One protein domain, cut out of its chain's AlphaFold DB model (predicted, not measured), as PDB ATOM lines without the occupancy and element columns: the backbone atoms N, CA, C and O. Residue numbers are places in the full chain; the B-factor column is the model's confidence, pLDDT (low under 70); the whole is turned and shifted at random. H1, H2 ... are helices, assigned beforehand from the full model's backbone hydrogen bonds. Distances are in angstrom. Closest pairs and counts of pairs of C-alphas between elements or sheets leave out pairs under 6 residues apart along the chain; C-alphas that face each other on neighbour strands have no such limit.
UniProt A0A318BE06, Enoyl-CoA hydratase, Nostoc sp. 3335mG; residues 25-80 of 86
ATOM      1  N   ALA A  25       6.226 -22.415 -16.246       95.88
ATOM      2  CA  ALA A  25       6.917 -21.456 -15.375       95.88
ATOM      3  C   ALA A  25       7.890 -20.533 -16.130       95.88
ATOM      4  O   ALA A  25       7.928 -19.328 -15.875       95.88
ATOM      5  N   LEU A  26       8.642 -21.069 -17.098       97.25
ATOM      6  CA  LEU A  26       9.593 -20.277 -17.882       97.25
ATOM      7  C   LEU A  26       8.886 -19.255 -18.781       97.25
ATOM      8  O   LEU A  26       9.346 -18.119 -18.899       97.25
ATOM      9  N   LEU A  27       7.765 -19.637 -19.397       98.06
ATOM     10  CA  LEU A  27       6.975 -18.728 -20.223       98.06
ATOM     11  C   LEU A  27       6.405 -17.588 -19.370       98.06
ATOM     12  O   LEU A  27       6.573 -16.418 -19.713       98.06
ATOM     13  N   ALA A  28       5.814 -17.914 -18.216       97.75
ATOM     14  CA  ALA A  28       5.298 -16.920 -17.275       97.75
ATOM     15  C   ALA A  28       6.398 -15.959 -16.785       97.75
ATOM     16  O   ALA A  28       6.205 -14.741 -16.786       97.75
ATOM     17  N   ALA A  29       7.578 -16.488 -16.447       97.56
ATOM     18  CA  ALA A  29       8.729 -15.685 -16.046       97.56
ATOM     19  C   ALA A  29       9.206 -14.748 -17.167       97.56
ATOM     20  O   ALA A  29       9.498 -13.582 -16.905       97.56
ATOM     21  N   ARG A  30       9.236 -15.213 -18.424       98.31
ATOM     22  CA  ARG A  30       9.586 -14.375 -19.586       98.31
ATOM     23  C   ARG A  30       8.579 -13.249 -19.811       98.31
ATOM     24  O   ARG A  30       8.994 -12.125 -20.078       98.31
ATOM     25  N   HIS A  31       7.283 -13.510 -19.646       97.94
ATOM     26  CA  HIS A  31       6.264 -12.459 -19.719       97.94
ATOM     27  C   HIS A  31       6.424 -11.417 -18.609       97.94
ATOM     28  O   HIS A  31       6.331 -10.217 -18.872       97.94
ATOM     29  N   LEU A  32       6.705 -11.849 -17.376       97.56
ATOM     30  CA  LEU A  32       6.996 -10.933 -16.275       97.56
ATOM     31  C   LEU A  32       8.256 -10.102 -16.561       97.56
ATOM     32  O   LEU A  32       8.235  -8.885 -16.394       97.56
ATOM     33  N   ALA A  33       9.324 -10.738 -17.044       97.75
ATOM     34  CA  ALA A  33      10.561 -10.060 -17.409       97.75
ATOM     35  C   ALA A  33      10.338  -9.018 -18.515       97.75
ATOM     36  O   ALA A  33      10.829  -7.901 -18.392       97.75
ATOM     37  N   ALA A  34       9.542  -9.336 -19.542       97.69
ATOM     38  CA  ALA A  34       9.189  -8.391 -20.600       97.69
ATOM     39  C   ALA A  34       8.432  -7.167 -20.053       97.69
ATOM     40  O   ALA A  34       8.734  -6.037 -20.424       97.69
ATOM     41  N   ARG A  35       7.498  -7.372 -19.114       97.38
ATOM     42  CA  ARG A  35       6.789  -6.271 -18.439       97.38
ATOM     43  C   ARG A  35       7.721  -5.400 -17.597       97.38
ATOM     44  O   ARG A  35       7.535  -4.191 -17.556       97.38
ATOM     45  N   ILE A  36       8.703  -5.998 -16.922       97.56
ATOM     46  CA  ILE A  36       9.714  -5.254 -16.159       97.56
ATOM     47  C   ILE A  36      10.617  -4.458 -17.107       97.56
ATOM     48  O   ILE A  36      10.879  -3.290 -16.839       97.56
ATOM     49  N   ALA A  37      11.057  -5.073 -18.208       96.44
ATOM     50  CA  ALA A  37      11.936  -4.466 -19.207       96.44
ATOM     51  C   ALA A  37      11.280  -3.311 -19.982       96.44
ATOM     52  O   ALA A  37      11.988  -2.464 -20.509       96.44
ATOM     53  N   ALA A  38       9.947  -3.251 -20.021       95.81
ATOM     54  CA  ALA A  38       9.209  -2.123 -20.586       95.81
ATOM     55  C   ALA A  38       9.231  -0.859 -19.699       95.81
ATOM     56  O   ALA A  38       8.755   0.190 -20.128       95.81
ATOM     57  N   ASN A  39       9.743  -0.941 -18.466       95.81
ATOM     58  CA  ASN A  39       9.897   0.209 -17.576       95.81
ATOM     59  C   ASN A  39      11.275   0.868 -17.737       95.81
ATOM     60  O   ASN A  39      12.234   0.231 -18.164       95.81
ATOM     61  N   ALA A  40      11.378   2.117 -17.281       95.56
ATOM     62  CA  ALA A  40      12.618   2.888 -17.207       95.56
ATOM     63  C   ALA A  40      13.737   2.101 -16.475       95.56
ATOM     64  O   ALA A  40      13.603   1.824 -15.270       95.56
ATOM     65  N   PRO A  41      14.833   1.702 -17.157       94.56
ATOM     66  CA  PRO A  41      15.877   0.862 -16.572       94.56
ATOM     67  C   PRO A  41      16.527   1.454 -15.312       94.56
ATOM     68  O   PRO A  41      16.808   0.719 -14.358       94.56
ATOM     69  N   GLN A  42      16.765   2.767 -15.266       93.75
ATOM     70  CA  GLN A  42      17.279   3.463 -14.086       93.75
ATOM     71  C   GLN A  42      16.296   3.373 -12.918       93.75
ATOM     72  O   GLN A  42      16.733   3.104 -11.799       93.75
ATOM     73  N   ALA A  43      14.994   3.525 -13.167       93.31
ATOM     74  CA  ALA A  43      13.972   3.426 -12.128       93.31
ATOM     75  C   ALA A  43      13.890   2.006 -11.545       93.31
ATOM     76  O   ALA A  43      13.915   1.839 -10.324       93.31
ATOM     77  N   VAL A  44      13.888   0.971 -12.396       95.75
ATOM     78  CA  VAL A  44      13.878  -0.439 -11.957       95.75
ATOM     79  C   VAL A  44      15.111  -0.756 -11.107       95.75
ATOM     80  O   VAL A  44      14.996  -1.347 -10.029       95.75
ATOM     81  N   ARG A  45      16.302  -0.332 -11.553       95.00
ATOM     82  CA  ARG A  45      17.547  -0.503 -10.786       95.00
ATOM     83  C   ARG A  45      17.502   0.267  -9.466       95.00
ATOM     84  O   ARG A  45      17.876  -0.285  -8.436       95.00
ATOM     85  N   GLY A  46      17.041   1.516  -9.491       94.31
ATOM     86  CA  GLY A  46      16.927   2.377  -8.316       94.31
ATOM     87  C   GLY A  46      16.014   1.783  -7.246       94.31
ATOM     88  O   GLY A  46      16.424   1.694  -6.088       94.31
ATOM     89  N   LEU A  47      14.836   1.294  -7.649       94.75
ATOM     90  CA  LEU A  47      13.896   0.601  -6.771       94.75
ATOM     91  C   LEU A  47      14.534  -0.640  -6.145       94.75
ATOM     92  O   LEU A  47      14.505  -0.790  -4.927       94.75
ATOM     93  N   LYS A  48      15.169  -1.499  -6.953       96.38
ATOM     94  CA  LYS A  48      15.813  -2.721  -6.449       96.38
ATOM     95  C   LYS A  48      16.890  -2.420  -5.403       96.38
ATOM     96  O   LYS A  48      16.923  -3.062  -4.360       96.38
ATOM     97  N   ARG A  49      17.733  -1.413  -5.651       96.88
ATOM     98  CA  ARG A  49      18.756  -0.961  -4.691       96.88
ATOM     99  C   ARG A  49      18.143  -0.374  -3.419       96.88
ATOM    100  O   ARG A  49      18.654  -0.606  -2.332       96.88
ATOM    101  N   GLY A  50      17.042   0.370  -3.550       95.38
ATOM    102  CA  GLY A  50      16.281   0.889  -2.409       95.38
ATOM    103  C   GLY A  50      15.705  -0.223  -1.529       95.38
ATOM    104  O   GLY A  50      15.874  -0.179  -0.317       95.38
ATOM    105  N   LEU A  51      15.111  -1.259  -2.136       95.38
ATOM    106  CA  LEU A  51      14.605  -2.437  -1.417       95.38
ATOM    107  C   LEU A  51      15.716  -3.210  -0.691       95.38
ATOM    108  O   LEU A  51      15.481  -3.752   0.382       95.38
ATOM    109  N   ASN A  52      16.930  -3.212  -1.243       96.94
ATOM    110  CA  ASN A  52      18.114  -3.793  -0.606       96.94
ATOM    111  C   ASN A  52      18.736  -2.894   0.480       96.94
ATOM    112  O   ASN A  52      19.803  -3.225   0.992       96.94
ATOM    113  N   ALA A  53      18.108  -1.756   0.802       95.31
ATOM    114  CA  ALA A  53      18.622  -0.753   1.734       95.31
ATOM    115  C   ALA A  53      20.052  -0.283   1.401       95.31
ATOM    116  O   ALA A  53      20.831   0.064   2.290       95.31
ATOM    117  N   GLU A  54      20.411  -0.255   0.112       96.88
ATOM    118  CA  GLU A  54      21.700   0.289  -0.304       96.88
ATOM    119  C   GLU A  54      21.763   1.792   0.028       96.88
ATOM    120  O   GLU A  54      20.794   2.518  -0.237       96.88
ATOM    121  N   PRO A  55      22.897   2.300   0.546       95.69
ATOM    122  CA  PRO A  55      23.073   3.721   0.824       95.69
ATOM    123  C   PRO A  55      22.823   4.634  -0.392       95.69
ATOM    124  O   PRO A  55      22.796   4.206  -1.553       95.69
ATOM    125  N   GLY A  56      22.640   5.930  -0.125       94.50
ATOM    126  CA  GLY A  56      22.465   6.945  -1.172       94.50
ATOM    127  C   GLY A  56      21.122   6.865  -1.907       94.50
ATOM    128  O   GLY A  56      21.064   7.162  -3.099       94.50
ATOM    129  N   GLY A  57      20.061   6.421  -1.223       92.56
ATOM    130  CA  GLY A  57      18.697   6.364  -1.761       92.56
ATOM    131  C   GLY A  57      18.208   7.719  -2.265       92.56
ATOM    132  O   GLY A  57      17.836   7.817  -3.431       92.56
ATOM    133  N   ASP A  58      18.308   8.751  -1.428       92.00
ATOM    134  CA  ASP A  58      17.831  10.104  -1.739       92.00
ATOM    135  C   ASP A  58      18.551  10.689  -2.958       92.00
ATOM    136  O   ASP A  58      17.916  11.052  -3.939       92.00
ATOM    137  N   ALA A  59      19.887  10.632  -2.983       92.38
ATOM    138  CA  ALA A  59      20.665  11.099  -4.132       92.38
ATOM    139  C   ALA A  59      20.328  10.343  -5.435       92.38
ATOM    140  O   ALA A  59      20.283  10.938  -6.512       92.38
ATOM    141  N   ARG A  60      20.077   9.024  -5.363       92.62
ATOM    142  CA  ARG A  60      19.620   8.235  -6.522       92.62
ATOM    143  C   ARG A  60      18.215   8.630  -6.967       92.62
ATOM    144  O   ARG A  60      17.957   8.631  -8.169       92.62
ATOM    145  N   PHE A  61      17.326   8.909  -6.020       90.06
ATOM    146  CA  PHE A  61      15.966   9.353  -6.291       90.06
ATOM    147  C   PHE A  61      15.980  10.720  -6.980       90.06
ATOM    148  O   PHE A  61      15.437  10.842  -8.075       90.06
ATOM    149  N   ASP A  62      16.711  11.693  -6.438       91.69
ATOM    150  CA  ASP A  62      16.856  13.030  -7.025       91.69
ATOM    151  C   ASP A  62      17.445  12.973  -8.442       91.69
ATOM    152  O   ASP A  62      16.934  13.601  -9.374       91.69
ATOM    153  N   ALA A  63      18.477  12.150  -8.648       90.12
ATOM    154  CA  ALA A  63      19.080  11.957  -9.965       90.12
ATOM    155  C   ALA A  63      18.099  11.363 -10.993       90.12
ATOM    156  O   ALA A  63      18.192  11.684 -12.180       90.12
ATOM    157  N   ALA A  64      17.152  10.523 -10.561       90.25
ATOM    158  CA  ALA A  64      16.130   9.970 -11.446       90.25
ATOM    159  C   ALA A  64      15.157  11.053 -11.948       90.25
ATOM    160  O   ALA A  64      14.718  10.985 -13.097       90.25
ATOM    161  N   PHE A  65      14.878  12.088 -11.144       88.31
ATOM    162  CA  PHE A  65      14.015  13.205 -11.550       88.31
ATOM    163  C   PHE A  65      14.659  14.134 -12.583       88.31
ATOM    164  O   PHE A  65      13.965  14.705 -13.424       88.31
ATOM    165  N   ALA A  66      15.986  14.253 -12.570       87.88
ATOM    166  CA  ALA A  66      16.731  15.001 -13.583       87.88
ATOM    167  C   ALA A  66      17.048  14.170 -14.848       87.88
ATOM    168  O   ALA A  66      17.525  14.707 -15.855       87.88
ATOM    169  N   GLY A  67      16.806  12.855 -14.804       88.44
ATOM    170  CA  GLY A  67      17.257  11.895 -15.804       88.44
ATOM    171  C   GLY A  67      16.503  11.948 -17.142       88.44
ATOM    172  O   GLY A  67      15.347  12.376 -17.213       88.44
ATOM    173  N   PRO A  68      17.133  11.485 -18.240       92.75
ATOM    174  CA  PRO A  68      16.487  11.412 -19.549       92.75
ATOM    175  C   PRO A  68      15.326  10.415 -19.599       92.75
ATOM    176  O   PRO A  68      14.360  10.665 -20.313       92.75
ATOM    177  N   GLU A  69      15.380   9.343 -18.804       94.81
ATOM    178  CA  GLU A  69      14.322   8.330 -18.756       94.81
ATOM    179  C   GLU A  69      13.001   8.897 -18.210       94.81
ATOM    180  O   GLU A  69      11.947   8.606 -18.767       94.81
ATOM    181  N   LEU A  70      13.025   9.755 -17.179       94.12
ATOM    182  CA  LEU A  70      11.789  10.370 -16.674       94.12
ATOM    183  C   LEU A  70      11.164  11.299 -17.720       94.12
ATOM    184  O   LEU A  70       9.955  11.258 -17.941       94.12
ATOM    185  N   ARG A  71      11.988  12.115 -18.388       94.31
ATOM    186  CA  ARG A  71      11.522  13.022 -19.447       94.31
ATOM    187  C   ARG A  71      10.844  12.259 -20.579       94.31
ATOM    188  O   ARG A  71       9.763  12.652 -21.010       94.31
ATOM    189  N   GLU A  72      11.459  11.170 -21.026       96.00
ATOM    190  CA  GLU A  72      10.885  10.299 -22.047       96.00
ATOM    191  C   GLU A  72       9.606   9.613 -21.557       96.00
ATOM    192  O   GLU A  72       8.598   9.639 -22.254       96.00
ATOM    193  N   GLY A  73       9.598   9.081 -20.332       95.44
ATOM    194  CA  GLY A  73       8.407   8.466 -19.746       95.44
ATOM    195  C   GLY A  73       7.211   9.421 -19.711       95.44
ATOM    196  O   GLY A  73       6.104   9.044 -20.098       95.44
ATOM    197  N   LEU A  74       7.436  10.683 -19.328       95.69
ATOM    198  CA  LEU A  74       6.408  11.726 -19.340       95.69
ATOM    199  C   LEU A  74       5.952  12.078 -20.766       95.69
ATOM    200  O   LEU A  74       4.750  12.198 -21.009       95.69
ATOM    201  N   ALA A  75       6.882  12.212 -21.717       96.75
ATOM    202  CA  ALA A  75       6.567  12.522 -23.112       96.75
ATOM    203  C   ALA A  75       5.775  11.396 -23.800       96.75
ATOM    204  O   ALA A  75       4.787  11.658 -24.494       96.75
ATOM    205  N   ALA A  76       6.179  10.144 -23.579       97.25
ATOM    206  CA  ALA A  76       5.521   8.952 -24.094       97.25
ATOM    207  C   ALA A  76       4.111   8.794 -23.516       97.25
ATOM    208  O   ALA A  76       3.156   8.581 -24.268       97.25
ATOM    209  N   PHE A  77       3.964   9.004 -22.203       96.81
ATOM    210  CA  PHE A  77       2.666   9.006 -21.530       96.81
ATOM    211  C   PHE A  77       1.735  10.083 -22.096       96.81
ATOM    212  O   PHE A  77       0.600   9.783 -22.472       96.81
ATOM    213  N   HIS A  78       2.223  11.320 -22.227       97.88
ATOM    214  CA  HIS A  78       1.445  12.426 -22.786       97.88
ATOM    215  C   HIS A  78       1.002  12.151 -24.231       97.88
ATOM    216  O   HIS A  78      -0.137  12.431 -24.600       97.88
ATOM    217  N   SER A  79       1.879  11.538 -25.028       97.44
ATOM    218  CA  SER A  79       1.633  11.235 -26.443       97.44
ATOM    219  C   SER A  79       0.953   9.879 -26.679       97.44
ATOM    220  O   SER A  79       0.770   9.489 -27.829       97.44
ATOM    221  N   ARG A  80       0.582   9.147 -25.613       96.56
ATOM    222  CA  ARG A  80      -0.042   7.807 -25.660       96.56
ATOM    223  C   ARG A  80       0.719   6.800 -26.529       96.56
ATOM    224  O   ARG A  80       0.113   5.979 -27.218       96.56
TER     225      ARG A  80
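This is residues 25 to 80 of the 86 residues of the protein "Enoyl-CoA hydratase" of Nostoc sp. 3335mG (UniProt A0A318BE06). The longest helix, H1, is an arm whose residues 25 to 35 stick out from a helical hairpin, H2 and H3 side by side; H4 starts near the open end of that hairpin and leads away, with residues 74 to 80 sticking out as well. The result is a loose, flat frame of few contacts. The printed part has 56 residues with four named helices, H1, H2, H3 and H4 in chain order, and no named strand; its class is all helix. The radius of gyration of the C-alphas is 13.6 A, and the spans are 37 by 34 by 11 A.

Find C-alpha 25 at (6.917, -21.456, -15.375); from there H1, residues 25 to 37, runs 18.1 A. Next look at H2, residues 41 to 51, 15.6 A long. H3, residues 57 to 66, begins at C-alpha 57 at (18.697, 6.364, -1.761) and is 14.8 A long. H4, residues 68 to 78, runs 15.4 A to C-alpha 78 at (1.445, 12.426, -22.786).

Start from H1: it is close to H2 but not clearly touching, with the closest C-alphas, of Ile 36 and Val 44, 7.6 A apart. Their lines are about perpendicular, only just, at 72 degrees. H2 and H3 touch and form a hairpin, at a shallow tilt of 18 degrees, opposite ways; their closest C-alphas, of Gly 50 and Gly 57, are 6.0 A apart. H4 is close to H2 but not clearly touching, at C-alphas of Gln 42 and Glu 69, 7.4 A apart, the closest of the two helices. H1 is apart from H3 and H4. In H1, H2, H3 and H4 every O i to N i+4 pair is within hydrogen-bond range.

The two C-alphas farthest apart, of Ala 25 and Ala 66, are 37.8 A from each other. The printed part has no cut, and its three links between helices are tight. Look down the B-factor column and you find a mean pLDDT of the printed part of 95.0; no printed residue is under 70.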